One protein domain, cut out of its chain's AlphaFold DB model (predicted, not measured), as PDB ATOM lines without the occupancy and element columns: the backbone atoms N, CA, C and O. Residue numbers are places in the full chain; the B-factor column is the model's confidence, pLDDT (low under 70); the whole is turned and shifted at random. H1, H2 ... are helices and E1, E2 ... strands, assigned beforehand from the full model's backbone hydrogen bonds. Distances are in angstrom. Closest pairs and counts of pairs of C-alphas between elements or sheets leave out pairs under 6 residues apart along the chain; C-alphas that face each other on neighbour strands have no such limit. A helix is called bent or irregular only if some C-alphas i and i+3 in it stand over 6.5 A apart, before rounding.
ATOM      1  N   MET A 253     126.196 268.014 254.776       96.19
ATOM      2  CA  MET A 253     126.283 267.560 256.155       96.19
ATOM      3  C   MET A 253     125.724 266.145 256.270       96.19
ATOM      4  O   MET A 253     124.534 265.919 256.052       96.19
ATOM      5  N   LYS A 254     126.587 265.198 256.631       97.00
ATOM      6  CA  LYS A 254     126.196 263.863 257.072       97.00
ATOM      7  C   LYS A 254     125.839 263.915 258.554       97.00
ATOM      8  O   LYS A 254     126.563 264.539 259.325       97.00
ATOM      9  N   THR A 255     124.757 263.255 258.949       98.06
ATOM     10  CA  THR A 255     124.312 263.194 260.351       98.06
ATOM     11  C   THR A 255     124.261 261.761 260.852       98.06
ATOM     12  O   THR A 255     124.056 260.830 260.066       98.06
ATOM     13  N   PHE A 256     124.446 261.587 262.157       98.12
ATOM     14  CA  PHE A 256     124.469 260.301 262.841       98.12
ATOM     15  C   PHE A 256     123.693 260.398 264.150       98.12
ATOM     16  O   PHE A 256     123.767 261.394 264.861       98.12
ATOM     17  N   THR A 257     122.954 259.347 264.481       97.56
ATOM     18  CA  THR A 257     122.175 259.257 265.719       97.56
ATOM     19  C   THR A 257     122.409 257.908 266.369       97.56
ATOM     20  O   THR A 257     122.601 256.901 265.681       97.56
ATOM     21  N   TYR A 258     122.396 257.900 267.697       95.75
ATOM     22  CA  TYR A 258     122.798 256.757 268.502       95.75
ATOM     23  C   TYR A 258     121.738 256.444 269.548       95.75
ATOM     24  O   TYR A 258     121.053 257.352 270.023       95.75
ATOM     25  N   ASP A 259     121.634 255.178 269.931       93.75
ATOM     26  CA  ASP A 259     120.821 254.774 271.074       93.75
ATOM     27  C   ASP A 259     121.502 255.092 272.423       93.75
ATOM     28  O   ASP A 259     122.559 255.733 272.500       93.75
ATOM     29  N   ALA A 260     120.869 254.658 273.516       90.69
ATOM     30  CA  ALA A 260     121.372 254.834 274.878       90.69
ATOM     31  C   ALA A 260     122.643 254.013 275.175       90.69
ATOM     32  O   ALA A 260     123.384 254.361 276.091       90.69
ATOM     33  N   ASN A 261     122.917 252.969 274.388       88.94
ATOM     34  CA  ASN A 261     124.123 252.149 274.475       88.94
ATOM     35  C   ASN A 261     125.247 252.682 273.566       88.94
ATOM     36  O   ASN A 261     126.262 252.010 273.388       88.94
ATOM     37  N   ASN A 262     125.084 253.887 273.001       91.19
ATOM     38  CA  ASN A 262     126.013 254.526 272.071       91.19
ATOM     39  C   ASN A 262     126.207 253.769 270.745       91.19
ATOM     40  O   ASN A 262     127.206 253.989 270.059       91.19
ATOM     41  N   GLN A 263     125.242 252.941 270.339       91.94
ATOM     42  CA  GLN A 263     125.256 252.232 269.058       91.94
ATOM     43  C   GLN A 263     124.595 253.088 267.970       91.94
ATOM     44  O   GLN A 263     123.595 253.758 268.222       91.94
ATOM     45  N   LEU A 264     125.156 253.097 266.756       96.06
ATOM     46  CA  LEU A 264     124.645 253.896 265.636       96.06
ATOM     47  C   LEU A 264     123.303 253.340 265.151       96.06
ATOM     48  O   LEU A 264     123.277 252.284 264.535       96.06
ATOM     49  N   ILE A 265     122.206 254.072 265.338       97.19
ATOM     50  CA  ILE A 265     120.867 253.639 264.902       97.19
ATOM     51  C   ILE A 265     120.446 254.241 263.569       97.19
ATOM     52  O   ILE A 265     119.643 253.646 262.857       97.19
ATOM     53  N   LYS A 266     120.984 255.410 263.205       97.31
ATOM     54  CA  LYS A 266     120.702 256.021 261.908       97.31
ATOM     55  C   LYS A 266     121.809 256.953 261.460       97.31
ATOM     56  O   LYS A 266     122.306 257.750 262.254       97.31
ATOM     57  N   SER A 267     122.131 256.903 260.173       97.56
ATOM     58  CA  SER A 267     122.922 257.923 259.494       97.56
ATOM     59  C   SER A 267     122.182 258.476 258.280       97.56
ATOM     60  O   SER A 267     121.449 257.749 257.614       97.56
ATOM     61  N   THR A 268     122.372 259.760 257.982       96.38
ATOM     62  CA  THR A 268     121.822 260.406 256.782       96.38
ATOM     63  C   THR A 268     122.957 261.012 255.988       96.38
ATOM     64  O   THR A 268     123.666 261.870 256.501       96.38
ATOM     65  N   THR A 269     123.121 260.589 254.737       95.31
ATOM     66  CA  THR A 269     124.169 261.093 253.843       95.31
ATOM     67  C   THR A 269     123.519 261.791 252.651       95.31
ATOM     68  O   THR A 269     122.868 261.118 251.847       95.31
ATOM     69  N   PRO A 270     123.665 263.116 252.499       93.12
ATOM     70  CA  PRO A 270     123.295 263.809 251.271       93.12
ATOM     71  C   PRO A 270     124.297 263.510 250.154       93.12
ATOM     72  O   PRO A 270     125.470 263.249 250.410       93.12
ATOM     73  N   GLY A 271     123.847 263.529 248.903       89.81
ATOM     74  CA  GLY A 271     124.700 263.198 247.764       89.81
ATOM     75  C   GLY A 271     123.930 262.577 246.609       89.81
ATOM     76  O   GLY A 271     122.711 262.631 246.560       89.81
ATOM     77  N   LYS A 272     124.652 261.999 245.650       89.81
ATOM     78  CA  LYS A 272     124.053 261.345 244.481       89.81
ATOM     79  C   LYS A 272     124.107 259.836 244.664       89.81
ATOM     80  O   LYS A 272     125.189 259.252 244.615       89.81
ATOM     81  N   PHE A 273     122.946 259.217 244.854       91.06
ATOM     82  CA  PHE A 273     122.827 257.783 245.111       91.06
ATOM     83  C   PHE A 273     121.955 257.125 244.053       91.06
ATOM     84  O   PHE A 273     120.770 257.417 243.941       91.06
ATOM     85  N   MET A 274     122.542 256.225 243.270       90.94
ATOM     86  CA  MET A 274     121.796 255.450 242.283       90.94
ATOM     87  C   MET A 274     121.090 254.268 242.941       90.94
ATOM     88  O   MET A 274     121.683 253.568 243.762       90.94
ATOM     89  N   GLU A 275     119.862 253.986 242.510       89.75
ATOM     90  CA  GLU A 275     119.171 252.748 242.867       89.75
ATOM     91  C   GLU A 275     119.986 251.499 242.477       89.75
ATOM     92  O   GLU A 275     120.622 251.449 241.415       89.75
ATOM     93  N   SER A 276     119.944 250.462 243.321       81.62
ATOM     94  CA  SER A 276     120.636 249.190 243.069       81.62
ATOM     95  C   SER A 276     119.779 248.206 242.261       81.62
ATOM     96  O   SER A 276     120.310 247.416 241.477       81.62
ATOM     97  N   THR A 277     118.454 248.303 242.381       84.44
ATOM     98  CA  THR A 277     117.473 247.603 241.542       84.44
ATOM     99  C   THR A 277     116.774 248.601 240.620       84.44
ATOM    100  O   THR A 277     116.668 249.776 240.977       84.44
ATOM    101  N   PRO A 278     116.308 248.184 239.429       88.88
ATOM    102  CA  PRO A 278     115.562 249.082 238.557       88.88
ATOM    103  C   PRO A 278     114.287 249.588 239.239       88.88
ATOM    104  O   PRO A 278     113.725 248.933 240.122       88.88
ATOM    105  N   THR A 279     113.850 250.778 238.860       90.12
ATOM    106  CA  THR A 279     112.558 251.345 239.229       90.12
ATOM    107  C   THR A 279     111.449 250.460 238.670       90.12
ATOM    108  O   THR A 279     111.460 250.123 237.485       90.12
ATOM    109  N   SER A 280     110.515 250.053 239.529       88.81
ATOM    110  CA  SER A 280     109.365 249.245 239.128       88.81
ATOM    111  C   SER A 280     108.424 250.040 238.227       88.81
ATOM    112  O   SER A 280     108.319 251.260 238.334       88.81
ATOM    113  N   GLY A 281     107.714 249.332 237.359       89.62
ATOM    114  CA  GLY A 281     106.698 249.916 236.501       89.62
ATOM    115  C   GLY A 281     106.043 248.861 235.623       89.62
ATOM    116  O   GLY A 281     106.489 247.712 235.564       89.62
ATOM    117  N   THR A 282     104.978 249.267 234.947       92.44
ATOM    118  CA  THR A 282     104.315 248.449 233.936       92.44
ATOM    119  C   THR A 282     105.000 248.696 232.609       92.44
ATOM    120  O   THR A 282     105.153 249.840 232.183       92.44
ATOM    121  N   TYR A 283     105.442 247.631 231.955       91.06
ATOM    122  CA  TYR A 283     106.118 247.756 230.677       91.06
ATOM    123  C   TYR A 283     105.119 247.732 229.538       91.06
ATOM    124  O   TYR A 283     104.175 246.947 229.537       91.06
ATOM    125  N   GLY A 284     105.363 248.593 228.563       90.12
ATOM    126  CA  GLY A 284     104.540 248.692 227.378       90.12
ATOM    127  C   GLY A 284     105.371 248.645 226.118       90.12
ATOM    128  O   GLY A 284     106.590 248.858 226.136       90.12
ATOM    129  N   LEU A 285     104.685 248.420 225.008       89.56
ATOM    130  CA  LEU A 285     105.269 248.529 223.682       89.56
ATOM    131  C   LEU A 285     104.324 249.253 222.732       89.56
ATOM    132  O   LEU A 285     103.114 249.328 222.957       89.56
ATOM    133  N   LYS A 286     104.880 249.751 221.633       89.19
ATOM    134  CA  LYS A 286     104.099 250.148 220.473       89.19
ATOM    135  C   LYS A 286     104.736 249.621 219.196       89.19
ATOM    136  O   LYS A 286     105.869 249.968 218.866       89.19
ATOM    137  N   ILE A 287     103.972 248.796 218.483       81.94
ATOM    138  CA  ILE A 287     104.304 248.335 217.133       81.94
ATOM    139  C   ILE A 287     103.921 249.436 216.133       81.94
ATOM    140  O   ILE A 287     102.994 250.221 216.367       81.94
ATOM    141  N   ASP A 288     104.677 249.515 215.045       79.69
ATOM    142  CA  ASP A 288     104.553 250.459 213.937       79.69
ATOM    143  C   ASP A 288     104.664 251.938 214.358       79.69
ATOM    144  O   ASP A 288     104.027 252.815 213.766       79.69
ATOM    145  N   ASP A 289     105.439 252.260 215.401       82.62
ATOM    146  CA  ASP A 289     105.697 253.644 215.840       82.62
ATOM    147  C   ASP A 289     106.909 254.266 215.135       82.62
ATOM    148  O   ASP A 289     107.893 254.629 215.771       82.62
ATOM    149  N   GLN A 290     106.832 254.411 213.813       78.75
ATOM    150  CA  GLN A 290     107.949 254.864 212.968       78.75
ATOM    151  C   GLN A 290     108.545 256.225 213.370       78.75
ATOM    152  O   GLN A 290     109.722 256.484 213.134       78.75
ATOM    153  N   LEU A 291     107.735 257.111 213.958       79.81
ATOM    154  CA  LEU A 291     108.151 258.464 214.344       79.81
ATOM    155  C   LEU A 291     108.450 258.601 215.841       79.81
ATOM    156  O   LEU A 291     108.877 259.672 216.280       79.81
ATOM    157  N   GLY A 292     108.202 257.555 216.633       82.19
ATOM    158  CA  GLY A 292     108.305 257.640 218.084       82.19
ATOM    159  C   GLY A 292     107.252 258.573 218.690       82.19
ATOM    160  O   GLY A 292     107.503 259.161 219.741       82.19
ATOM    161  N   ALA A 293     106.078 258.729 218.074       80.69
ATOM    162  CA  ALA A 293     105.037 259.680 218.494       80.69
ATOM    163  C   ALA A 293     103.742 259.009 218.980       80.69
ATOM    164  O   ALA A 293     102.893 259.674 219.570       80.69
ATOM    165  N   LYS A 294     103.569 257.704 218.751       89.06
ATOM    166  CA  LYS A 294     102.360 256.990 219.175       89.06
ATOM    167  C   LYS A 294     102.360 256.732 220.689       89.06
ATOM    168  O   LYS A 294     103.416 256.594 221.315       89.06
ATOM    169  N   MET A 295     101.151 256.633 221.247       92.75
ATOM    170  CA  MET A 295     100.916 256.220 222.635       92.75
ATOM    171  C   MET A 295     101.356 254.769 222.849       92.75
ATOM    172  O   MET A 295     101.149 253.920 221.972       92.75
ATOM    173  N   MET A 296     101.931 254.493 224.016       91.88
ATOM    174  CA  MET A 296     102.356 253.155 224.418       91.88
ATOM    175  C   MET A 296     101.162 252.329 224.901       91.88
ATOM    176  O   MET A 296     100.277 252.859 225.576       91.88
ATOM    177  N   ASP A 297     101.150 251.033 224.586       91.12
ATOM    178  CA  ASP A 297     100.202 250.078 225.166       91.12
ATOM    179  C   ASP A 297     100.845 249.367 226.366       91.12
ATOM    180  O   ASP A 297     101.861 248.690 226.209       91.12
ATOM    181  N   PHE A 298     100.255 249.539 227.553       89.56
ATOM    182  CA  PHE A 298     100.703 248.976 228.837       89.56
ATOM    183  C   PHE A 298      99.827 247.820 229.344       89.56
ATOM    184  O   PHE A 298     100.042 247.314 230.442       89.56
ATOM    185  N   THR A 299      98.844 247.387 228.557       84.50
ATOM    186  CA  THR A 299      97.998 246.230 228.873       84.50
ATOM    187  C   THR A 299      98.414 244.877 228.264       84.50
ATOM    188  O   THR A 299      97.705 243.896 228.511       84.50
ATOM    189  N   PRO A 300      99.509 244.730 227.487       68.50
ATOM    190  CA  PRO A 300      99.681 243.520 226.699       68.50
ATOM    191  C   PRO A 300     100.140 242.334 227.568       68.50
ATOM    192  O   PRO A 300     101.105 242.414 228.329       68.50
ATOM    193  N   THR A 301      99.462 241.191 227.432       60.84
ATOM    194  CA  THR A 301      99.856 239.913 228.050       60.84
ATOM    195  C   THR A 301     100.908 239.248 227.163       60.84
ATOM    196  O   THR A 301     100.585 238.529 226.223       60.84
ATOM    197  N   LEU A 302     102.184 239.546 227.398       61.72
ATOM    198  CA  LEU A 302     103.261 239.136 226.492       61.72
ATOM    199  C   LEU A 302     104.051 237.980 227.092       61.72
ATOM    200  O   LEU A 302     104.795 238.150 228.054       61.72
ATOM    201  N   THR A 303     103.895 236.801 226.500       56.41
ATOM    202  CA  THR A 303     104.610 235.574 226.880       56.41
ATOM    203  C   THR A 303     105.715 235.193 225.884       56.41
ATOM    204  O   THR A 303     106.189 234.061 225.914       56.41
ATOM    205  N   ALA A 304     106.121 236.104 224.991       64.31
ATOM    206  CA  ALA A 304     107.101 235.851 223.929       64.31
ATOM    207  C   ALA A 304     108.270 236.852 223.942       64.31
ATOM    208  O   ALA A 304     108.110 238.000 224.365       64.31
ATOM    209  N   MET A 305     109.425 236.422 223.414       75.81
ATOM    210  CA  MET A 305     110.540 237.319 223.090       75.81
ATOM    211  C   MET A 305     110.092 238.359 222.065       75.81
ATOM    212  O   MET A 305     109.453 238.019 221.070       75.81
ATOM    213  N   MET A 306     110.471 239.615 222.283       78.00
ATOM    214  CA  MET A 306     110.080 240.726 221.421       78.00
ATOM    215  C   MET A 306     111.276 241.364 220.744       78.00
ATOM    216  O   MET A 306     112.350 241.435 221.337       78.00
ATOM    217  N   GLY A 307     111.058 241.871 219.531       77.69
ATOM    218  CA  GLY A 307     112.010 242.693 218.793       77.69
ATOM    219  C   GLY A 307     111.894 244.166 219.140       77.69
ATOM    220  O   GLY A 307     110.795 244.710 219.204       77.69
ATOM    221  N   LEU A 308     113.045 244.808 219.329       81.06
ATOM    222  CA  LEU A 308     113.192 246.250 219.186       81.06
ATOM    223  C   LEU A 308     113.840 246.519 217.822       81.06
ATOM    224  O   LEU A 308     115.061 246.427 217.669       81.06
ATOM    225  N   ASP A 309     112.997 246.802 216.830       72.56
ATOM    226  CA  ASP A 309     113.370 246.888 215.419       72.56
ATOM    227  C   ASP A 309     112.651 248.033 214.679       72.56
ATOM    228  O   ASP A 309     111.976 248.869 215.283       72.56
ATOM    229  N   TYR A 310     112.827 248.099 213.355       63.69
ATOM    230  CA  TYR A 310     112.215 249.137 212.525       63.69
ATOM    231  C   TYR A 310     110.680 249.095 212.530       63.69
ATOM    232  O   TYR A 310     110.054 250.148 212.496       63.69
ATOM    233  N   ASN A 311     110.072 247.909 212.585       58.00
ATOM    234  CA  ASN A 311     108.617 247.745 212.582       58.00
ATOM    235  C   ASN A 311     108.031 247.828 214.005       58.00
ATOM    236  O   ASN A 311     106.849 248.080 214.189       58.00
ATOM    237  N   SER A 312     108.867 247.657 215.029       59.62
ATOM    238  CA  SER A 312     108.492 247.525 216.441       59.62
ATOM    239  C   SER A 312     109.299 248.518 217.273       59.62
ATOM    240  O   SER A 312     110.233 248.165 217.993       59.62
ATOM    241  N   SER A 313     109.011 249.803 217.095       72.06
ATOM    242  CA  SER A 313     110.035 250.818 217.338       72.06
ATOM    243  C   SER A 313     109.994 251.447 218.719       72.06
ATOM    244  O   SER A 313     110.754 252.378 218.950       72.06
ATOM    245  N   SER A 314     109.109 251.056 219.636       88.50
ATOM    246  CA  SER A 314     109.060 251.687 220.957       88.50
ATOM    247  C   SER A 314     108.726 250.727 222.077       88.50
ATOM    248  O   SER A 314     107.676 250.092 222.086       88.50
ATOM    249  N   ILE A 315     109.617 250.700 223.058       90.75
ATOM    250  CA  ILE A 315     109.399 250.073 224.356       90.75
ATOM    251  C   ILE A 315     109.404 251.162 225.414       90.75
ATOM    252  O   ILE A 315     110.050 252.200 225.268       90.75
ATOM    253  N   GLY A 316     108.692 250.937 226.501       92.06
ATOM    254  CA  GLY A 316     108.597 251.938 227.539       92.06
ATOM    255  C   GLY A 316     108.090 251.370 228.837       92.06
ATOM    256  O   GLY A 316     107.787 250.184 228.958       92.06
ATOM    257  N   ILE A 317     108.031 252.252 229.814       93.81
ATOM    258  CA  ILE A 317     107.635 251.944 231.176       93.81
ATOM    259  C   ILE A 317     106.703 253.050 231.668       93.81
ATOM    260  O   ILE A 317     107.000 254.233 231.490       93.81
ATOM    261  N   ASP A 318     105.572 252.653 232.244       95.75
ATOM    262  CA  ASP A 318     104.751 253.485 233.120       95.75
ATOM    263  C   ASP A 318     105.188 253.194 234.552       95.75
ATOM    264  O   ASP A 318     105.017 252.079 235.048       95.75
ATOM    265  N   PHE A 319     105.746 254.192 235.229       93.69
ATOM    266  CA  PHE A 319     106.130 254.069 236.634       93.69
ATOM    267  C   PHE A 319     104.911 254.055 237.580       93.69
ATOM    268  O   PHE A 319     105.071 253.888 238.786       93.69
ATOM    269  N   GLY A 320     103.688 254.250 237.069       92.88
ATOM    270  CA  GLY A 320     102.436 254.341 237.833       92.88
ATOM    271  C   GLY A 320     102.236 255.709 238.496       92.88
ATOM    272  O   GLY A 320     101.123 256.234 238.531       92.88
ATOM    273  N   SER A 321     103.328 256.330 238.942       91.81
ATOM    274  CA  SER A 321     103.425 257.715 239.415       91.81
ATOM    275  C   SER A 321     104.616 258.427 238.768       91.81
ATOM    276  O   SER A 321     105.371 257.832 238.008       91.81
ATOM    277  N   VAL A 322     104.808 259.720 239.040       93.69
ATOM    278  CA  VAL A 322     105.992 260.440 238.545       93.69
ATOM    279  C   VAL A 322     107.246 259.903 239.241       93.69
ATOM    280  O   VAL A 322     107.415 260.102 240.439       93.69
ATOM    281  N   ALA A 323     108.131 259.261 238.479       92.25
ATOM    282  CA  ALA A 323     109.491 258.940 238.887       92.25
ATOM    283  C   ALA A 323     110.321 260.223 238.811       92.25
ATOM    284  O   ALA A 323     110.571 260.756 237.729       92.25
ATOM    285  N   VAL A 324     110.685 260.772 239.964       91.56
ATOM    286  CA  VAL A 324     111.254 262.120 240.109       91.56
ATOM    287  C   VAL A 324     112.755 262.199 239.792       91.56
ATOM    288  O   VAL A 324     113.310 263.297 239.709       91.56
ATOM    289  N   GLY A 325     113.439 261.059 239.680       93.50
ATOM    290  CA  GLY A 325     114.899 260.978 239.675       93.50
ATOM    291  C   GLY A 325     115.504 260.156 238.550       93.50
ATOM    292  O   GLY A 325     116.659 259.762 238.679       93.50
ATOM    293  N   VAL A 326     114.781 259.878 237.462       95.44
ATOM    294  CA  VAL A 326     115.275 259.041 236.356       95.44
ATOM    295  C   VAL A 326     116.634 259.552 235.870       95.44
ATOM    296  O   VAL A 326     116.769 260.714 235.485       95.44
ATOM    297  N   LYS A 327     117.651 258.682 235.911       96.38
ATOM    298  CA  LYS A 327     119.049 259.048 235.631       96.38
ATOM    299  C   LYS A 327     119.765 258.076 234.705       96.38
ATOM    300  O   LYS A 327     120.604 258.496 233.908       96.38
ATOM    301  N   LYS A 328     119.458 256.781 234.798       97.19
ATOM    302  CA  LYS A 328     120.119 255.733 234.011       97.19
ATOM    303  C   LYS A 328     119.082 254.802 233.405       97.19
ATOM    304  O   LYS A 328     118.169 254.359 234.091       97.19
ATOM    305  N   ILE A 329     119.262 254.481 232.134       97.56
ATOM    306  CA  ILE A 329     118.413 253.576 231.366       97.56
ATOM    307  C   ILE A 329     119.325 252.494 230.799       97.56
ATOM    308  O   ILE A 329     120.391 252.799 230.270       97.56
ATOM    309  N   GLN A 330     118.935 251.234 230.916       96.31
ATOM    310  CA  GLN A 330     119.620 250.121 230.280       96.31
ATOM    311  C   GLN A 330     118.678 249.411 229.325       96.31
ATOM    312  O   GLN A 330     117.527 249.146 229.671       96.31
ATOM    313  N   VAL A 331     119.203 249.095 228.146       93.25
ATOM    314  CA  VAL A 331     118.542 248.270 227.140       93.25
ATOM    315  C   VAL A 331     119.374 246.998 227.007       93.25
ATOM    316  O   VAL A 331     120.551 247.055 226.647       93.25
ATOM    317  N   ILE A 332     118.793 245.865 227.389       92.38
ATOM    318  CA  ILE A 332     119.495 244.599 227.616       92.38
ATOM    319  C   ILE A 332     118.953 243.552 226.638       92.38
ATOM    320  O   ILE A 332     117.757 243.252 226.701       92.38
ATOM    321  N   PRO A 333     119.780 242.989 225.742       90.50
ATOM    322  CA  PRO A 333     119.348 241.887 224.898       90.50
ATOM    323  C   PRO A 333     119.321 240.587 225.706       90.50
ATOM    324  O   PRO A 333     119.932 240.482 226.774       90.50
ATOM    325  N   ASP A 334     118.618 239.581 225.205       87.81
ATOM    326  CA  ASP A 334     118.802 238.215 225.675       87.81
ATOM    327  C   ASP A 334     120.251 237.766 225.406       87.81
ATOM    328  O   ASP A 334     120.889 238.198 224.442       87.81
ATOM    329  N   GLY A 335     120.788 236.901 226.270       81.19
ATOM    330  CA  GLY A 335     122.188 236.464 226.204       81.19
ATOM    331  C   GLY A 335     122.559 235.746 224.901       81.19
ATOM    332  O   GLY A 335     123.738 235.672 224.564       81.19
ATOM    333  N   SER A 336     121.570 235.260 224.152       83.25
ATOM    334  CA  SER A 336     121.749 234.641 222.834       83.25
ATOM    335  C   SER A 336     121.892 235.673 221.703       83.25
ATOM    336  O   SER A 336     122.309 235.318 220.603       83.25
ATOM    337  N   TYR A 337     121.572 236.949 221.961       80.19
ATOM    338  CA  TYR A 337     121.480 238.034 220.974       80.19
ATOM    339  C   TYR A 337     122.349 239.246 221.354       80.19
ATOM    340  O   TYR A 337     121.925 240.399 221.290       80.19
ATOM    341  N   THR A 338     123.605 238.997 221.733       77.31
ATOM    342  CA  THR A 338     124.571 240.049 222.109       77.31
ATOM    343  C   THR A 338     125.044 240.904 220.926       77.31
ATOM    344  O   THR A 338     125.520 242.026 221.109       77.31
ATOM    345  N   SER A 339     124.889 240.408 219.694       80.75
ATOM    346  CA  SER A 339     125.203 241.139 218.465       80.75
ATOM    347  C   SER A 339     123.950 241.797 217.890       80.75
ATOM    348  O   SER A 339     123.037 241.129 217.417       80.75
ATOM    349  N   HIS A 340     123.918 243.128 217.913       85.50
ATOM    350  CA  HIS A 340     122.853 243.940 217.322       85.50
ATOM    351  C   HIS A 340     123.418 245.282 216.845       85.50
ATOM    352  O   HIS A 340     124.490 245.712 217.277       85.50
ATOM    353  N   ARG A 341     122.684 245.990 215.985       82.25
ATOM    354  CA  ARG A 341     123.177 247.193 215.286       82.25
ATOM    355  C   ARG A 341     122.716 248.522 215.885       82.25
ATOM    356  O   ARG A 341     122.980 249.569 215.312       82.25
ATOM    357  N   ILE A 342     122.060 248.499 217.048       86.31
ATOM    358  CA  ILE A 342     121.659 249.735 217.734       86.31
ATOM    359  C   ILE A 342     122.918 250.524 218.118       86.31
ATOM    360  O   ILE A 342     123.841 249.983 218.740       86.31
ATOM    361  N   THR A 343     122.908 251.802 217.748       88.56
ATOM    362  CA  THR A 343     123.900 252.833 218.062       88.56
ATOM    363  C   THR A 343     123.221 254.041 218.711       88.56
ATOM    364  O   THR A 343     121.994 254.150 218.722       88.56
ATOM    365  N   GLU A 344     124.019 254.992 219.195       91.56
ATOM    366  CA  GLU A 344     123.534 256.283 219.694       91.56
ATOM    367  C   GLU A 344     122.658 257.033 218.671       91.56
ATOM    368  O   GLU A 344     121.662 257.652 219.036       91.56
ATOM    369  N   ARG A 345     122.990 256.966 217.373       89.00
ATOM    370  CA  ARG A 345     122.261 257.705 216.324       89.00
ATOM    371  C   ARG A 345     120.879 257.127 216.045       89.00
ATOM    372  O   ARG A 345     119.965 257.874 215.702       89.00
ATOM    373  N   THR A 346     120.740 255.819 216.216       87.62
ATOM    374  CA  THR A 346     119.513 255.064 215.939       87.62
ATOM    375  C   THR A 346     118.584 254.998 217.146       87.62
ATOM    376  O   THR A 346     117.602 254.277 217.092       87.62
ATOM    377  N   LEU A 347     118.890 255.676 218.253       90.31
ATOM    378  CA  LEU A 347     118.092 255.615 219.474       90.31
ATOM    379  C   LEU A 347     117.663 257.017 219.896       90.31
ATOM    380  O   LEU A 347     118.476 257.943 219.926       90.31
ATOM    381  N   ASP A 348     116.388 257.136 220.250       92.69
ATOM    382  CA  ASP A 348     115.809 258.314 220.881       92.69
ATOM    383  C   ASP A 348     115.099 257.935 222.177       92.69
ATOM    384  O   ASP A 348     114.518 256.857 222.312       92.69
ATOM    385  N   ILE A 349     115.153 258.842 223.148       95.31
ATOM    386  CA  ILE A 349     114.467 258.694 224.428       95.31
ATOM    387  C   ILE A 349     113.407 259.770 224.505       95.31
ATOM    388  O   ILE A 349     113.691 260.941 224.254       95.31
ATOM    389  N   TYR A 350     112.206 259.375 224.897       95.25
ATOM    390  CA  TYR A 350     111.095 260.276 225.109       95.25
ATOM    391  C   TYR A 350     110.555 260.143 226.527       95.25
ATOM    392  O   TYR A 350     110.592 259.067 227.131       95.25
ATOM    393  N   THR A 351     109.999 261.235 227.032       96.31
ATOM    394  CA  THR A 351     109.253 261.269 228.288       96.31
ATOM    395  C   THR A 351     107.847 261.783 228.076       96.31
ATOM    396  O   THR A 351     107.581 262.539 227.144       96.31
ATOM    397  N   SER A 352     106.937 261.372 228.952       96.69
ATOM    398  CA  SER A 352     105.564 261.859 228.960       96.69
ATOM    399  C   SER A 352     105.003 261.870 230.385       96.69
ATOM    400  O   SER A 352     105.419 261.093 231.248       96.69
ATOM    401  N   GLY A 353     104.079 262.793 230.651       95.69
ATOM    402  CA  GLY A 353     103.305 262.829 231.894       95.69
ATOM    403  C   GLY A 353     101.990 262.050 231.809       95.69
ATOM    404  O   GLY A 353     101.467 261.637 232.840       95.69
ATOM    405  N   ASP A 354     101.477 261.826 230.598       94.94
ATOM    406  CA  ASP A 354     100.098 261.396 230.342       94.94
ATOM    407  C   ASP A 354      99.968 260.248 229.322       94.94
ATOM    408  O   ASP A 354      98.853 259.814 229.049       94.94
ATOM    409  N   ASN A 355     101.087 259.754 228.774       95.44
ATOM    410  CA  ASN A 355     101.159 258.764 227.688       95.44
ATOM    411  C   ASN A 355     100.574 259.252 226.345       95.44
ATOM    412  O   ASN A 355     100.530 258.484 225.390       95.44
ATOM    413  N   SER A 356     100.156 260.518 226.234       93.25
ATOM    414  CA  SER A 356      99.585 261.084 225.006       93.25
ATOM    415  C   SER A 356     100.624 261.881 224.219       93.25
ATOM    416  O   SER A 356     100.783 261.698 223.012       93.25
ATOM    417  N   THR A 357     101.379 262.726 224.927       93.25
ATOM    418  CA  THR A 357     102.359 263.638 224.340       93.25
ATOM    419  C   THR A 357     103.749 263.270 224.822       93.25
ATOM    420  O   THR A 357     104.034 263.304 226.021       93.25
ATOM    421  N   TYR A 358     104.617 262.914 223.877       93.25
ATOM    422  CA  TYR A 358     105.990 262.503 224.144       93.25
ATOM    423  C   TYR A 358     106.988 263.588 223.739       93.25
ATOM    424  O   TYR A 358     107.046 263.998 222.581       93.25
ATOM    425  N   THR A 359     107.822 264.001 224.689       94.81
ATOM    426  CA  THR A 359     108.898 264.973 224.472       94.81
ATOM    427  C   THR A 359     110.224 264.242 224.357       94.81
ATOM    428  O   THR A 359     110.587 263.465 225.239       94.81
ATOM    429  N   ILE A 360     110.962 264.492 223.276       94.75
ATOM    430  CA  ILE A 360     112.293 263.913 223.081       94.75
ATOM    431  C   ILE A 360     113.301 264.524 224.063       94.75
ATOM    432  O   ILE A 360     113.354 265.741 224.242       94.75
ATOM    433  N   ILE A 361     114.142 263.686 224.667       96.19
ATOM    434  CA  ILE A 361     115.327 264.133 225.400       96.19
ATOM    435  C   ILE A 361     116.456 264.351 224.382       96.19
ATOM    436  O   ILE A 361     116.893 263.381 223.749       96.19
ATOM    437  N   PRO A 362     116.980 265.582 224.232       96.19
ATOM    438  CA  PRO A 362     118.063 265.860 223.293       96.19
ATOM    439  C   PRO A 362     119.274 264.956 223.537       96.19
ATOM    440  O   PRO A 362     119.678 264.762 224.683       96.19
ATOM    441  N   ARG A 363     119.903 264.459 222.464       93.50
ATOM    442  CA  ARG A 363     121.100 263.594 222.559       93.50
ATOM    443  C   ARG A 363     122.249 264.237 223.331       93.50
ATOM    444  O   ARG A 363     122.975 263.570 224.051       93.50
ATOM    445  N   THR A 364     122.350 265.563 223.275       96.25
ATOM    446  CA  THR A 364     123.321 266.342 224.052       96.25
ATOM    447  C   THR A 364     123.156 266.200 225.566       96.25
ATOM    448  O   THR A 364     124.093 266.532 226.292       96.25
ATOM    449  N   ASN A 365     122.016 265.702 226.052       97.25
ATOM    450  CA  ASN A 365     121.697 265.564 227.471       97.25
ATOM    451  C   ASN A 365     121.896 264.142 228.005       97.25
ATOM    452  O   ASN A 365     121.583 263.890 229.168       97.25
ATOM    453  N   TRP A 366     122.437 263.219 227.212       97.81
ATOM    454  CA  TRP A 366     122.743 261.872 227.673       97.81
ATOM    455  C   TRP A 366     124.031 261.321 227.067       97.81
ATOM    456  O   TRP A 366     124.612 261.899 226.157       97.81
ATOM    457  N   ILE A 367     124.529 260.248 227.671       97.75
ATOM    458  CA  ILE A 367     125.759 259.555 227.292       97.75
ATOM    459  C   ILE A 367     125.390 258.120 226.944       97.75
ATOM    460  O   ILE A 367     124.733 257.454 227.746       97.75
ATOM    461  N   PHE A 368     125.828 257.652 225.777       97.62
ATOM    462  CA  PHE A 368     125.637 256.288 225.294       97.62
ATOM    463  C   PHE A 368     126.879 255.434 225.547       97.62
ATOM    464  O   PHE A 368     127.980 255.796 225.139       97.62
ATOM    465  N   VAL A 369     126.696 254.265 226.152       97.62
ATOM    466  CA  VAL A 369     127.737 253.237 226.246       97.62
ATOM    467  C   VAL A 369     127.137 251.902 225.840       97.62
ATOM    468  O   VAL A 369     126.075 251.532 226.332       97.62
ATOM    469  N   LYS A 370     127.828 251.170 224.967       94.06
ATOM    470  CA  LYS A 370     127.482 249.801 224.589       94.06
ATOM    471  C   LYS A 370     128.655 248.886 224.893       94.06
ATOM    472  O   LYS A 370     129.768 249.167 224.453       94.06
ATOM    473  N   ASP A 371     128.412 247.833 225.661       92.62
ATOM    474  CA  ASP A 371     129.454 246.876 226.030       92.62
ATOM    475  C   ASP A 371     129.564 245.699 225.043       92.62
ATOM    476  O   ASP A 371     128.808 245.587 224.075       92.62
ATOM    477  N   GLY A 372     130.532 244.810 225.283       87.38
ATOM    478  CA  GLY A 372     130.769 243.624 224.453       87.38
ATOM    479  C   GLY A 372     129.665 242.561 224.520       87.38
ATOM    480  O   GLY A 372     129.702 241.613 223.742       87.38
ATOM    481  N   GLN A 373     128.691 242.706 225.424       88.62
ATOM    482  CA  GLN A 373     127.501 241.855 225.512       88.62
ATOM    483  C   GLN A 373     126.298 242.487 224.794       88.62
ATOM    484  O   GLN A 373     125.207 241.924 224.820       88.62
ATOM    485  N   GLY A 374     126.475 243.650 224.159       88.25
ATOM    486  CA  GLY A 374     125.385 244.383 223.521       88.25
ATOM    487  C   GLY A 374     124.476 245.105 224.517       88.25
ATOM    488  O   GLY A 374     123.438 245.638 224.133       88.25
ATOM    489  N   ILE A 375     124.834 245.181 225.801       92.94
ATOM    490  CA  ILE A 375     124.044 245.965 226.746       92.94
ATOM    491  C   ILE A 375     124.307 247.438 226.469       92.94
ATOM    492  O   ILE A 375     125.445 247.912 226.505       92.94
ATOM    493  N   ILE A 376     123.231 248.178 226.224       95.12
ATOM    494  CA  ILE A 376     123.273 249.628 226.105       95.12
ATOM    495  C   ILE A 376     122.977 250.221 227.474       95.12
ATOM    496  O   ILE A 376     121.949 249.928 228.076       95.12
ATOM    497  N   THR A 377     123.851 251.101 227.946       97.50
ATOM    498  CA  THR A 377     123.619 251.953 229.111       97.50
ATOM    499  C   THR A 377     123.586 253.406 228.664       97.50
ATOM    500  O   THR A 377     124.567 253.930 228.138       97.50
ATOM    501  N   ILE A 378     122.456 254.062 228.908       98.06
ATOM    502  CA  ILE A 378     122.263 255.487 228.681       98.06
ATOM    503  C   ILE A 378     122.244 256.189 230.033       98.06
ATOM    504  O   ILE A 378     121.458 255.839 230.912       98.06
ATOM    505  N   THR A 379     123.116 257.177 230.207       97.88
ATOM    506  CA  THR A 379     123.182 257.986 231.433       97.88
ATOM    507  C   THR A 379     122.811 259.423 231.112       97.88
ATOM    508  O   THR A 379     123.474 260.066 230.301       97.88
ATOM    509  N   LEU A 380     121.757 259.934 231.743       97.88
ATOM    510  CA  LEU A 380     121.324 261.317 231.583       97.88
ATOM    511  C   LEU A 380     122.289 262.255 232.320       97.88
ATOM    512  O   LEU A 380     122.697 261.981 233.452       97.88
ATOM    513  N   LYS A 381     122.650 263.386 231.710       96.62
ATOM    514  CA  LYS A 381     123.531 264.394 232.324       96.62
ATOM    515  C   LYS A 381     122.885 265.032 233.547       96.62
ATOM    516  O   LYS A 381     123.533 265.120 234.584       96.62
ATOM    517  N   GLU A 382     121.584 265.285 233.470       94.75
ATOM    518  CA  GLU A 382     120.729 265.700 234.584       94.75
ATOM    519  C   GLU A 382     119.633 264.663 234.828       94.75
ATOM    520  O   GLU A 382     119.221 263.967 233.901       94.75
ATOM    521  N   LYS A 383     119.197 264.515 236.083       93.75
ATOM    522  CA  LYS A 383     118.053 263.649 236.396       93.75
ATOM    523  C   LYS A 383     116.754 264.317 235.954       93.75
ATOM    524  O   LYS A 383     116.662 265.543 235.959       93.75
ATOM    525  N   ILE A 384     115.758 263.518 235.592       94.94
ATOM    526  CA  ILE A 384     114.466 264.018 235.112       94.94
ATOM    527  C   ILE A 384     113.307 263.432 235.917       94.94
ATOM    528  O   ILE A 384     113.390 262.303 236.400       94.94
ATOM    529  N   ALA A 385     112.219 264.197 236.003       94.88
ATOM    530  CA  ALA A 385     110.952 263.751 236.562       94.88
ATOM    531  C   ALA A 385     109.982 263.371 235.433       94.88
ATOM    532  O   ALA A 385     109.689 264.196 234.567       94.88
ATOM    533  N   THR A 386     109.492 262.133 235.410       96.19
ATOM    534  CA  THR A 386     108.527 261.676 234.400       96.19
ATOM    535  C   THR A 386     107.724 260.474 234.888       96.19
ATOM    536  O   THR A 386     108.214 259.696 235.698       96.19
ATOM    537  N   ARG A 387     106.490 260.303 234.402       96.12
ATOM    538  CA  ARG A 387     105.692 259.097 234.664       96.12
ATOM    539  C   ARG A 387     105.910 258.019 233.602       96.12
ATOM    540  O   ARG A 387     105.964 256.841 233.935       96.12
ATOM    541  N   TYR A 388     106.054 258.419 232.343       97.12
ATOM    542  CA  TYR A 388     106.234 257.498 231.231       97.12
ATOM    543  C   TYR A 388     107.572 257.756 230.557       97.12
ATOM    544  O   TYR A 388     107.837 258.865 230.094       97.12
ATOM    545  N   LEU A 389     108.390 256.715 230.437       96.62
ATOM    546  CA  LEU A 389     109.628 256.761 229.665       96.62
ATOM    547  C   LEU A 389     109.524 255.817 228.476       96.62
ATOM    548  O   LEU A 389     109.101 254.673 228.621       96.62
ATOM    549  N   LYS A 390     109.943 256.293 227.307       94.38
ATOM    550  CA  LYS A 390     109.929 255.536 226.061       94.38
ATOM    551  C   LYS A 390     111.314 255.539 225.428       94.38
ATOM    552  O   LYS A 390     111.908 256.595 225.233       94.38
ATOM    553  N   VAL A 391     111.809 254.353 225.102       94.06
ATOM    554  CA  VAL A 391     112.992 254.145 224.268       94.06
ATOM    555  C   VAL A 391     112.505 253.763 222.886       94.06
ATOM    556  O   VAL A 391     111.804 252.765 222.717       94.06
ATOM    557  N   HIS A 392     112.880 254.574 221.906       91.69
ATOM    558  CA  HIS A 392     112.498 254.394 220.522       91.69
ATOM    559  C   HIS A 392     113.729 254.171 219.653       91.69
ATOM    560  O   HIS A 392     114.756 254.828 219.840       91.69
ATOM    561  N   VAL A 393     113.622 253.253 218.698       87.31
ATOM    562  CA  VAL A 393     114.700 252.966 217.756       87.31
ATOM    563  C   VAL A 393     114.298 253.382 216.349       87.31
ATOM    564  O   VAL A 393     113.241 253.012 215.851       87.31
ATOM    565  N   LYS A 394     115.185 254.146 215.713       80.25
ATOM    566  CA  LYS A 394     115.087 254.617 214.334       80.25
ATOM    567  C   LYS A 394     116.090 253.853 213.488       80.25
ATOM    568  O   LYS A 394     117.295 254.014 213.677       80.25
ATOM    569  N   PHE A 395     115.600 253.067 212.540       73.00
ATOM    570  CA  PHE A 395     116.427 252.561 211.448       73.00
ATOM    571  C   PHE A 395     116.028 253.251 210.145       73.00
ATOM    572  O   PHE A 395     114.888 253.669 209.986       73.00
ATOM    573  N   ASP A 396     116.978 253.379 209.229       60.50
ATOM    574  CA  ASP A 396     116.743 253.854 207.861       60.50
ATOM    575  C   ASP A 396     117.251 252.796 206.881       60.50
ATOM    576  O   ASP A 396     118.079 253.049 206.011       60.50
ATOM    577  N   GLU A 397     116.844 251.548 207.113       63.59
ATOM    578  CA  GLU A 397     117.261 250.425 206.283       63.59
ATOM    579  C   GLU A 397     116.131 250.017 205.369       63.59
ATOM    580  O   GLU A 397     115.045 249.646 205.817       63.59
ATOM    581  N   ARG A 398     116.420 250.107 204.076       68.94
ATOM    582  CA  ARG A 398     115.501 249.760 203.014       68.94
ATOM    583  C   ARG A 398     116.144 248.717 202.112       68.94
ATOM    584  O   ARG A 398     117.341 248.802 201.834       68.94
ATOM    585  N   ASP A 399     115.354 247.757 201.658       69.50
ATOM    586  CA  ASP A 399     115.751 246.823 200.616       69.50
ATOM    587  C   ASP A 399     115.899 247.532 199.259       69.50
ATOM    588  O   ASP A 399     115.702 248.742 199.108       69.50
ATOM    589  N   THR A 400     116.233 246.753 198.232       76.19
ATOM    590  CA  THR A 400     116.401 247.228 196.853       76.19
ATOM    591  C   THR A 400     115.121 247.796 196.233       76.19
ATOM    592  O   THR A 400     115.187 248.413 195.170       76.19
ATOM    593  N   THR A 401     113.970 247.625 196.887       81.44
ATOM    594  CA  THR A 401     112.666 248.171 196.494       81.44
ATOM    595  C   THR A 401     112.233 249.362 197.353       81.44
ATOM    596  O   THR A 401     111.107 249.833 197.228       81.44
ATOM    597  N   PHE A 402     113.131 249.886 198.197       68.31
ATOM    598  CA  PHE A 402     112.859 250.934 199.183       68.31
ATOM    599  C   PHE A 402     111.868 250.530 200.292       68.31
ATOM    600  O   PHE A 402     111.384 251.404 201.024       68.31
ATOM    601  N   THR A 403     111.609 249.230 200.452       69.56
ATOM    602  CA  THR A 403     110.787 248.672 201.530       69.56
ATOM    603  C   THR A 403     111.650 248.478 202.763       69.56
ATOM    604  O   THR A 403     112.806 248.084 202.664       69.56
ATOM    605  N   ALA A 404     111.123 248.780 203.942       65.06
ATOM    606  CA  ALA A 404     111.919 248.690 205.150       65.06
ATOM    607  C   ALA A 404     112.304 247.245 205.505       65.06
ATOM    608  O   ALA A 404     111.471 246.341 205.440       65.06
ATOM    609  N   GLU A 405     113.549 247.039 205.937       64.38
ATOM    610  CA  GLU A 405     114.051 245.718 206.323       64.38
ATOM    611  C   GLU A 405     114.269 245.583 207.832       64.38
ATOM    612  O   GLU A 405     114.922 246.402 208.484       64.38
ATOM    613  N   ASN A 406     113.798 244.463 208.387       61.97
ATOM    614  CA  ASN A 406     114.032 244.091 209.778       61.97
ATOM    615  C   ASN A 406     115.357 243.321 209.938       61.97
ATOM    616  O   ASN A 406     115.377 242.112 210.159       61.97
ATOM    617  N   LYS A 407     116.487 244.019 209.787       58.94
ATOM    618  CA  LYS A 407     117.833 243.423 209.920       58.94
ATOM    619  C   LYS A 407     118.470 243.641 211.302       58.94
ATOM    620  O   LYS A 407     119.623 243.273 211.534       58.94
ATOM    621  N   ALA A 408     117.774 244.306 212.228       57.69
ATOM    622  CA  ALA A 408     118.271 244.616 213.568       57.69
ATOM    623  C   ALA A 408     117.542 243.786 214.631       57.69
ATOM    624  O   ALA A 408     116.539 244.206 215.191       57.69
ATOM    625  N   THR A 409     118.072 242.605 214.932       68.25
ATOM    626  CA  THR A 409     117.462 241.676 215.887       68.25
ATOM    627  C   THR A 409     117.928 241.986 217.311       68.25
ATOM    628  O   THR A 409     118.880 241.390 217.806       68.25
ATOM    629  N   PHE A 410     117.296 242.957 217.973       81.69
ATOM    630  CA  PHE A 410     117.430 243.121 219.422       81.69
ATOM    631  C   PHE A 410     116.263 242.418 220.108       81.69
ATOM    632  O   PHE A 410     115.148 242.936 220.095       81.69
ATOM    633  N   LEU A 411     116.512 241.230 220.661       85.81
ATOM    634  CA  LEU A 411     115.470 240.378 221.230       85.81
ATOM    635  C   LEU A 411     115.619 240.233 222.734       85.81
ATOM    636  O   LEU A 411     116.721 239.987 223.215       85.81
ATOM    637  N   ASN A 412     114.512 240.360 223.461       86.12
ATOM    638  CA  ASN A 412     114.397 239.962 224.864       86.12
ATOM    639  C   ASN A 412     112.921 239.939 225.296       86.12
ATOM    640  O   ASN A 412     112.047 240.454 224.595       86.12
ATOM    641  N   ASP A 413     112.645 239.414 226.486       85.12
ATOM    642  CA  ASP A 413     111.381 239.664 227.177       85.12
ATOM    643  C   ASP A 413     111.283 241.152 227.537       85.12
ATOM    644  O   ASP A 413     112.229 241.726 228.084       85.12
ATOM    645  N   LEU A 414     110.126 241.774 227.305       80.50
ATOM    646  CA  LEU A 414     109.922 243.219 227.470       80.50
ATOM    647  C   LEU A 414     110.407 243.766 228.829       80.50
ATOM    648  O   LEU A 414     111.189 244.716 228.880       80.50
ATOM    649  N   ALA A 415     110.004 243.131 229.934       78.81
ATOM    650  CA  ALA A 415     110.375 243.556 231.287       78.81
ATOM    651  C   ALA A 415     111.860 243.312 231.631       78.81
ATOM    652  O   ALA A 415     112.402 243.911 232.558       78.81
ATOM    653  N   LYS A 416     112.540 242.425 230.894       84.69
ATOM    654  CA  LYS A 416     113.988 242.196 231.026       84.69
ATOM    655  C   LYS A 416     114.789 243.135 230.127       84.69
ATOM    656  O   LYS A 416     115.942 243.422 230.448       84.69
ATOM    657  N   MET A 417     114.162 243.605 229.049       88.25
ATOM    658  CA  MET A 417     114.757 244.432 228.016       88.25
ATOM    659  C   MET A 417     115.080 245.836 228.511       88.25
ATOM    660  O   MET A 417     116.178 246.325 228.269       88.25
ATOM    661  N   LEU A 418     114.143 246.483 229.208       91.31
ATOM    662  CA  LEU A 418     114.291 247.861 229.665       91.31
ATOM    663  C   LEU A 418     114.441 247.914 231.186       91.31
ATOM    664  O   LEU A 418     113.597 247.428 231.937       91.31
ATOM    665  N   ARG A 419     115.504 248.558 231.661       94.12
ATOM    666  CA  ARG A 419     115.702 248.838 233.088       94.12
ATOM    667  C   ARG A 419     115.971 250.315 233.282       94.12
ATOM    668  O   ARG A 419     116.926 250.840 232.723       94.12
ATOM    669  N   VAL A 420     115.156 250.980 234.087       95.06
ATOM    670  CA  VAL A 420     115.355 252.389 234.436       95.06
ATOM    671  C   VAL A 420     115.760 252.478 235.898       95.06
ATOM    672  O   VAL A 420     115.335 251.655 236.698       95.06
ATOM    673  N   TYR A 421     116.629 253.424 236.230       94.62
ATOM    674  CA  TYR A 421     117.130 253.642 237.579       94.62
ATOM    675  C   TYR A 421     117.082 255.128 237.911       94.62
ATOM    676  O   TYR A 421     117.470 255.972 237.086       94.62
ATOM    677  N   GLN A 422     116.681 255.423 239.142       93.50
ATOM    678  CA  GLN A 422     116.656 256.775 239.683       93.50
ATOM    679  C   GLN A 422     117.934 257.119 240.468       93.50
ATOM    680  O   GLN A 422     118.631 256.242 240.983       93.50
ATOM    681  N   GLU A 423     118.256 258.411 240.521       94.19
ATOM    682  CA  GLU A 423     119.287 259.010 241.370       94.19
ATOM    683  C   GLU A 423     118.616 259.795 242.494       94.19
ATOM    684  O   GLU A 423     117.986 260.818 242.231       94.19
ATOM    685  N   ALA A 424     118.807 259.363 243.737       91.75
ATOM    686  CA  ALA A 424     118.368 260.071 244.926       91.75
ATOM    687  C   ALA A 424     119.392 261.119 245.383       91.75
ATOM    688  O   ALA A 424     120.601 260.941 245.225       91.75
ATOM    689  N   SER A 425     118.884 262.196 245.987       90.00
ATOM    690  CA  SER A 425     119.680 263.302 246.549       90.00
ATOM    691  C   SER A 425     120.227 263.034 247.960       90.00
ATOM    692  O   SER A 425     120.984 263.842 248.503       90.00
ATOM    693  N   SER A 426     119.828 261.922 248.572       91.12
ATOM    694  CA  SER A 426     120.295 261.491 249.884       91.12
ATOM    695  C   SER A 426     119.916 260.035 250.136       91.12
ATOM    696  O   SER A 426     118.957 259.510 249.559       91.12
ATOM    697  N   GLN A 427     120.671 259.394 251.023       94.50
ATOM    698  CA  GLN A 427     120.338 258.094 251.587       94.50
ATOM    699  C   GLN A 427     120.279 258.183 253.110       94.50
ATOM    700  O   GLN A 427     121.030 258.940 253.730       94.50
ATOM    701  N   THR A 428     119.417 257.371 253.706       94.88
ATOM    702  CA  THR A 428     119.478 257.047 255.132       94.88
ATOM    703  C   THR A 428     119.888 255.600 255.297       94.88
ATOM    704  O   THR A 428     119.513 254.758 254.488       94.88
ATOM    705  N   GLU A 429     120.667 255.324 256.330       95.19
ATOM    706  CA  GLU A 429     120.970 253.970 256.775       95.19
ATOM    707  C   GLU A 429     120.479 253.847 258.204       95.19
ATOM    708  O   GLU A 429     120.908 254.627 259.052       95.19
ATOM    709  N   GLU A 430     119.577 252.912 258.460       96.56
ATOM    710  CA  GLU A 430     118.987 252.650 259.767       96.56
ATOM    711  C   GLU A 430     119.411 251.266 260.247       96.56
ATOM    712  O   GLU A 430     119.464 250.322 259.458       96.56
ATOM    713  N   PHE A 431     119.709 251.141 261.535       95.50
ATOM    714  CA  PHE A 431     120.231 249.922 262.137       95.50
ATOM    715  C   PHE A 431     119.369 249.506 263.322       95.50
ATOM    716  O   PHE A 431     118.861 250.343 264.068       95.50
ATOM    717  N   GLN A 432     119.228 248.197 263.499       94.94
ATOM    718  CA  GLN A 432     118.642 247.613 264.700       94.94
ATOM    719  C   GLN A 432     119.616 246.622 265.310       94.94
ATOM    720  O   GLN A 432     120.393 245.980 264.597       94.94
ATOM    721  N   TYR A 433     119.527 246.500 266.628       91.25
ATOM    722  CA  TYR A 433     120.384 245.650 267.433       91.25
ATOM    723  C   TYR A 433     119.536 244.733 268.308       91.25
ATOM    724  O   TYR A 433     118.425 245.090 268.710       91.25
ATOM    725  N   ASP A 434     120.041 243.537 268.587       87.25
ATOM    726  CA  ASP A 434     119.506 242.704 269.658       87.25
ATOM    727  C   ASP A 434     119.972 243.231 271.032       87.25
ATOM    728  O   ASP A 434     120.786 244.149 271.137       87.25
ATOM    729  N   ALA A 435     119.471 242.636 272.120       81.19
ATOM    730  CA  ALA A 435     119.895 242.992 273.480       81.19
ATOM    731  C   ALA A 435     121.394 242.735 273.737       81.19
ATOM    732  O   ALA A 435     121.944 243.214 274.727       81.19
ATOM    733  N   ALA A 436     122.036 241.958 272.863       73.75
ATOM    734  CA  ALA A 436     123.446 241.633 272.913       73.75
ATOM    735  C   ALA A 436     124.332 242.664 272.194       73.75
ATOM    736  O   ALA A 436     125.556 242.589 272.308       73.75
ATOM    737  N   GLY A 437     123.721 243.607 271.477       81.25
ATOM    738  CA  GLY A 437     124.394 244.610 270.669       81.25
ATOM    739  C   GLY A 437     124.801 244.131 269.274       81.25
ATOM    740  O   GLY A 437     125.445 244.901 268.564       81.25
ATOM    741  N   ASN A 438     124.417 242.919 268.855       83.75
ATOM    742  CA  ASN A 438     124.627 242.467 267.481       83.75
ATOM    743  C   ASN A 438     123.593 243.116 266.569       83.75
ATOM    744  O   ASN A 438     122.417 243.234 266.921       83.75
ATOM    745  N   ARG A 439     124.012 243.492 265.365       89.00
ATOM    746  CA  ARG A 439     123.122 244.033 264.348       89.00
ATOM    747  C   ARG A 439     122.146 242.950 263.901       89.00
ATOM    748  O   ARG A 439     122.553 241.867 263.503       89.00
ATOM    749  N   THR A 440     120.855 243.252 263.928       91.75
ATOM    750  CA  THR A 440     119.785 242.363 263.443       91.75
ATOM    751  C   THR A 440     119.279 242.790 262.072       91.75
ATOM    752  O   THR A 440     118.835 241.959 261.273       91.75
ATOM    753  N   LEU A 441     119.399 244.086 261.774       92.75
ATOM    754  CA  LEU A 441     118.928 244.699 260.545       92.75
ATOM    755  C   LEU A 441     119.775 245.924 260.192       92.75
ATOM    756  O   LEU A 441     120.175 246.698 261.063       92.75
ATOM    757  N   GLN A 442     119.989 246.117 258.894       93.75
ATOM    758  CA  GLN A 442     120.345 247.407 258.312       93.75
ATOM    759  C   GLN A 442     119.376 247.692 257.168       93.75
ATOM    760  O   GLN A 442     119.189 246.854 256.292       93.75
ATOM    761  N   ARG A 443     118.780 248.879 257.151       93.56
ATOM    762  CA  ARG A 443     117.930 249.353 256.060       93.56
ATOM    763  C   ARG A 443     118.570 250.575 255.434       93.56
ATOM    764  O   ARG A 443     118.835 251.550 256.126       93.56
ATOM    765  N   VAL A 444     118.781 250.536 254.127       91.19
ATOM    766  CA  VAL A 444     119.189 251.701 253.341       91.19
ATOM    767  C   VAL A 444     117.972 252.243 252.610       91.19
ATOM    768  O   VAL A 444     117.423 251.540 251.767       91.19
ATOM    769  N   THR A 445     117.580 253.485 252.884       91.56
ATOM    770  CA  THR A 445     116.454 254.149 252.215       91.56
ATOM    771  C   THR A 445     116.947 255.315 251.372       91.56
ATOM    772  O   THR A 445     117.564 256.251 251.887       91.56
ATOM    773  N   LEU A 446     116.650 255.285 250.075       89.69
ATOM    774  CA  LEU A 446     116.890 256.401 249.160       89.69
ATOM    775  C   LEU A 446     115.728 257.401 249.260       89.69
ATOM    776  O   LEU A 446     114.599 257.072 248.901       89.69
ATOM    777  N   ILE A 447     116.000 258.624 249.732       75.12
ATOM    778  CA  ILE A 447     114.972 259.588 250.195       75.12
ATOM    779  C   ILE A 447     114.091 260.135 249.053       75.12
ATOM    780  O   ILE A 447     113.047 260.728 249.292       75.12
ATOM    781  N   GLN A 448     114.465 259.909 247.794       73.69
ATOM    782  CA  GLN A 448     113.701 260.409 246.653       73.69
ATOM    783  C   GLN A 448     112.457 259.563 246.313       73.69
ATOM    784  O   GLN A 448     111.462 260.126 245.868       73.69
ATOM    785  N   ASP A 449     112.488 258.254 246.579       68.06
ATOM    786  CA  ASP A 449     111.388 257.324 246.258       68.06
ATOM    787  C   ASP A 449     111.039 256.398 247.440       68.06
ATOM    788  O   ASP A 449     110.347 255.398 247.263       68.06
ATOM    789  N   ASN A 450     111.572 256.679 248.640       77.44
ATOM    790  CA  ASN A 450     111.539 255.790 249.812       77.44
ATOM    791  C   ASN A 450     111.933 254.341 249.483       77.44
ATOM    792  O   ASN A 450     111.418 253.387 250.065       77.44
ATOM    793  N   LYS A 451     112.850 254.163 248.530       82.50
ATOM    794  CA  LYS A 451     113.266 252.832 248.104       82.50
ATOM    795  C   LYS A 451     114.203 252.230 249.131       82.50
ATOM    796  O   LYS A 451     115.271 252.791 249.383       82.50
ATOM    797  N   GLU A 452     113.797 251.092 249.679       87.81
ATOM    798  CA  GLU A 452     114.501 250.415 250.760       87.81
ATOM    799  C   GLU A 452     115.295 249.206 250.265       87.81
ATOM    800  O   GLU A 452     114.814 248.391 249.475       87.81
ATOM    801  N   TYR A 453     116.501 249.055 250.799       85.69
ATOM    802  CA  TYR A 453     117.325 247.862 250.668       85.69
ATOM    803  C   TYR A 453     117.622 247.353 252.067       85.69
ATOM    804  O   TYR A 453     118.237 248.059 252.867       85.69
ATOM    805  N   THR A 454     117.141 246.153 252.372       89.12
ATOM    806  CA  THR A 454     117.266 245.582 253.713       89.12
ATOM    807  C   THR A 454     118.317 244.488 253.726       89.12
ATOM    808  O   THR A 454     118.223 243.501 252.997       89.12
ATOM    809  N   SER A 455     119.278 244.667 254.614       92.12
ATOM    810  CA  SER A 455     120.227 243.665 255.047       92.12
ATOM    811  C   SER A 455     119.718 243.006 256.322       92.12
ATOM    812  O   SER A 455     119.338 243.691 257.276       92.12
ATOM    813  N   LEU A 456     119.728 241.677 256.355       92.00
ATOM    814  CA  LEU A 456     119.308 240.889 257.515       92.00
ATOM    815  C   LEU A 456     120.491 240.128 258.086       92.00
ATOM    816  O   LEU A 456     121.379 239.728 257.337       92.00
ATOM    817  N   TYR A 457     120.461 239.866 259.388       90.31
ATOM    818  CA  TYR A 457     121.552 239.216 260.106       90.31
ATOM    819  C   TYR A 457     121.089 237.948 260.833       90.31
ATOM    820  O   TYR A 457     119.895 237.722 261.060       90.31
ATOM    821  N   TYR A 458     122.041 237.066 261.126       85.69
ATOM    822  CA  TYR A 458     121.839 235.863 261.934       85.69
ATOM    823  C   TYR A 458     121.678 236.221 263.402       85.69
ATOM    824  O   TYR A 458     122.449 237.017 263.924       85.69
ATOM    825  N   ASN A 459     120.703 235.601 264.068       83.94
ATOM    826  CA  ASN A 459     120.430 235.882 265.473       83.94
ATOM    827  C   ASN A 459     121.688 235.705 266.335       83.94
ATOM    828  O   ASN A 459     122.464 234.765 266.130       83.94
ATOM    829  N   ASN A 460     121.866 236.599 267.312       80.31
ATOM    830  CA  ASN A 460     123.012 236.625 268.220       80.31
ATOM    831  C   ASN A 460     124.376 236.701 267.500       80.31
ATOM    832  O   ASN A 460     125.368 236.164 267.998       80.31
ATOM    833  N   SER A 461     124.439 237.301 266.304       78.75
ATOM    834  CA  SER A 461     125.699 237.513 265.586       78.75
ATOM    835  C   SER A 461     125.625 238.660 264.576       78.75
ATOM    836  O   SER A 461     124.604 238.852 263.931       78.75
ATOM    837  N   ASP A 462     126.751 239.319 264.308       78.88
ATOM    838  CA  ASP A 462     126.872 240.303 263.217       78.88
ATOM    839  C   ASP A 462     127.038 239.663 261.823       78.88
ATOM    840  O   ASP A 462     127.458 240.308 260.858       78.88
ATOM    841  N   ARG A 463     126.724 238.369 261.674       85.38
ATOM    842  CA  ARG A 463     126.830 237.681 260.381       85.38
ATOM    843  C   ARG A 463     125.655 238.064 259.494       85.38
ATOM    844  O   ARG A 463     124.497 237.905 259.874       85.38
TER     845      ARG A 463
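This is residues 253 to 463 of the 560 residues of an uncharacterized protein of Firmicutes bacterium (UniProt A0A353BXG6). Two strand-built lobes follow one another along a rod: a blade of strands side by side, E1, E2, the later part of E8, E9 and E10, and a lobe in which the long strands E4 and E7 fold back on themselves, joined by E3, E5, E6 and the first part of E8. E8 runs from one lobe into the other, and the loop of residues 394 to 413 reaches out beyond the folded lobe. The printed part has 211 residues, mostly strand by class, with under half, 104, in named elements, in the order E1 E2 E3 E4 E5 E6 E7 H1 E8 E9 E10. The neighbour pairs of the branched sheet are antiparallel. The whole is loose, with a radius of gyration of the C-alphas of 21.1 A and spans of 79 by 33 by 31 A.

E1, residues 253 to 258, and E2, residues 264 to 274, form an antiparallel hairpin; N 255 and O 268 are 3.0 A apart. E2 bends by 92 degrees at residue 271. On the other side of E2 from E1 is E8, residues 418 to 433, antiparallel at 166 degrees, with N 269 and O 427 2.8 A apart. E3, residues 282 to 286, and E4, residues 314 to 331, form a hairpin, with N 284 and O 316 2.9 A apart. E8 is on the same side of E4 as E3, with N 330 and O 419 2.7 A apart. E7, residues 376 to 393, is on the other side of E4, with N 317 and O 389 2.9 A apart. E4 bends by 162 degrees at residue 328 and E7 by 150 degrees at residue 385. E5, residues 347 to 352, and E6, residues 366 to 370, lie on the other side of E7 from E4; N 350 and O 390 are 2.8 A apart, N 367 and O 379 also 2.8 A. H1, residues 414 to 417, is on the sheet at a height of 6.3 A, only just over none of its strands, with 2 C-alphas falling on E4; it is too short for an O i to N i+4 pair, and its one O i to N i+3 pair is within hydrogen-bond range. E8, E9, residues 439 to 446, and E10, residues 451 to 457, form a meander, each strand the antiparallel neighbour of the one before, with N 430 and O 443 2.8 A apart and N 444 and O 453 2.8 A.

E1 begins at C-alpha 253, (126.283, 267.560, 256.155). E2 is 23.6 A long, E8 38.3 A, E9 20.6 A and E10 20.0 A, while the bent E4 measures 11.8 A from end to end and E7 12.4 A. E10 ends at C-alpha 457, (121.552, 239.216, 260.106).

The C-alphas of Ala 260 and Thr 401, the two farthest apart, are 79.1 A apart. The printed part has no cut. The links E3 to E4, E4 to E5, E5 to E6 and E7 to H1 are long. The mean pLDDT of the printed part is 87.3; residues 300 to 304, 310 to 312, 396 to 399, 402 to 409 and 449 are under 70.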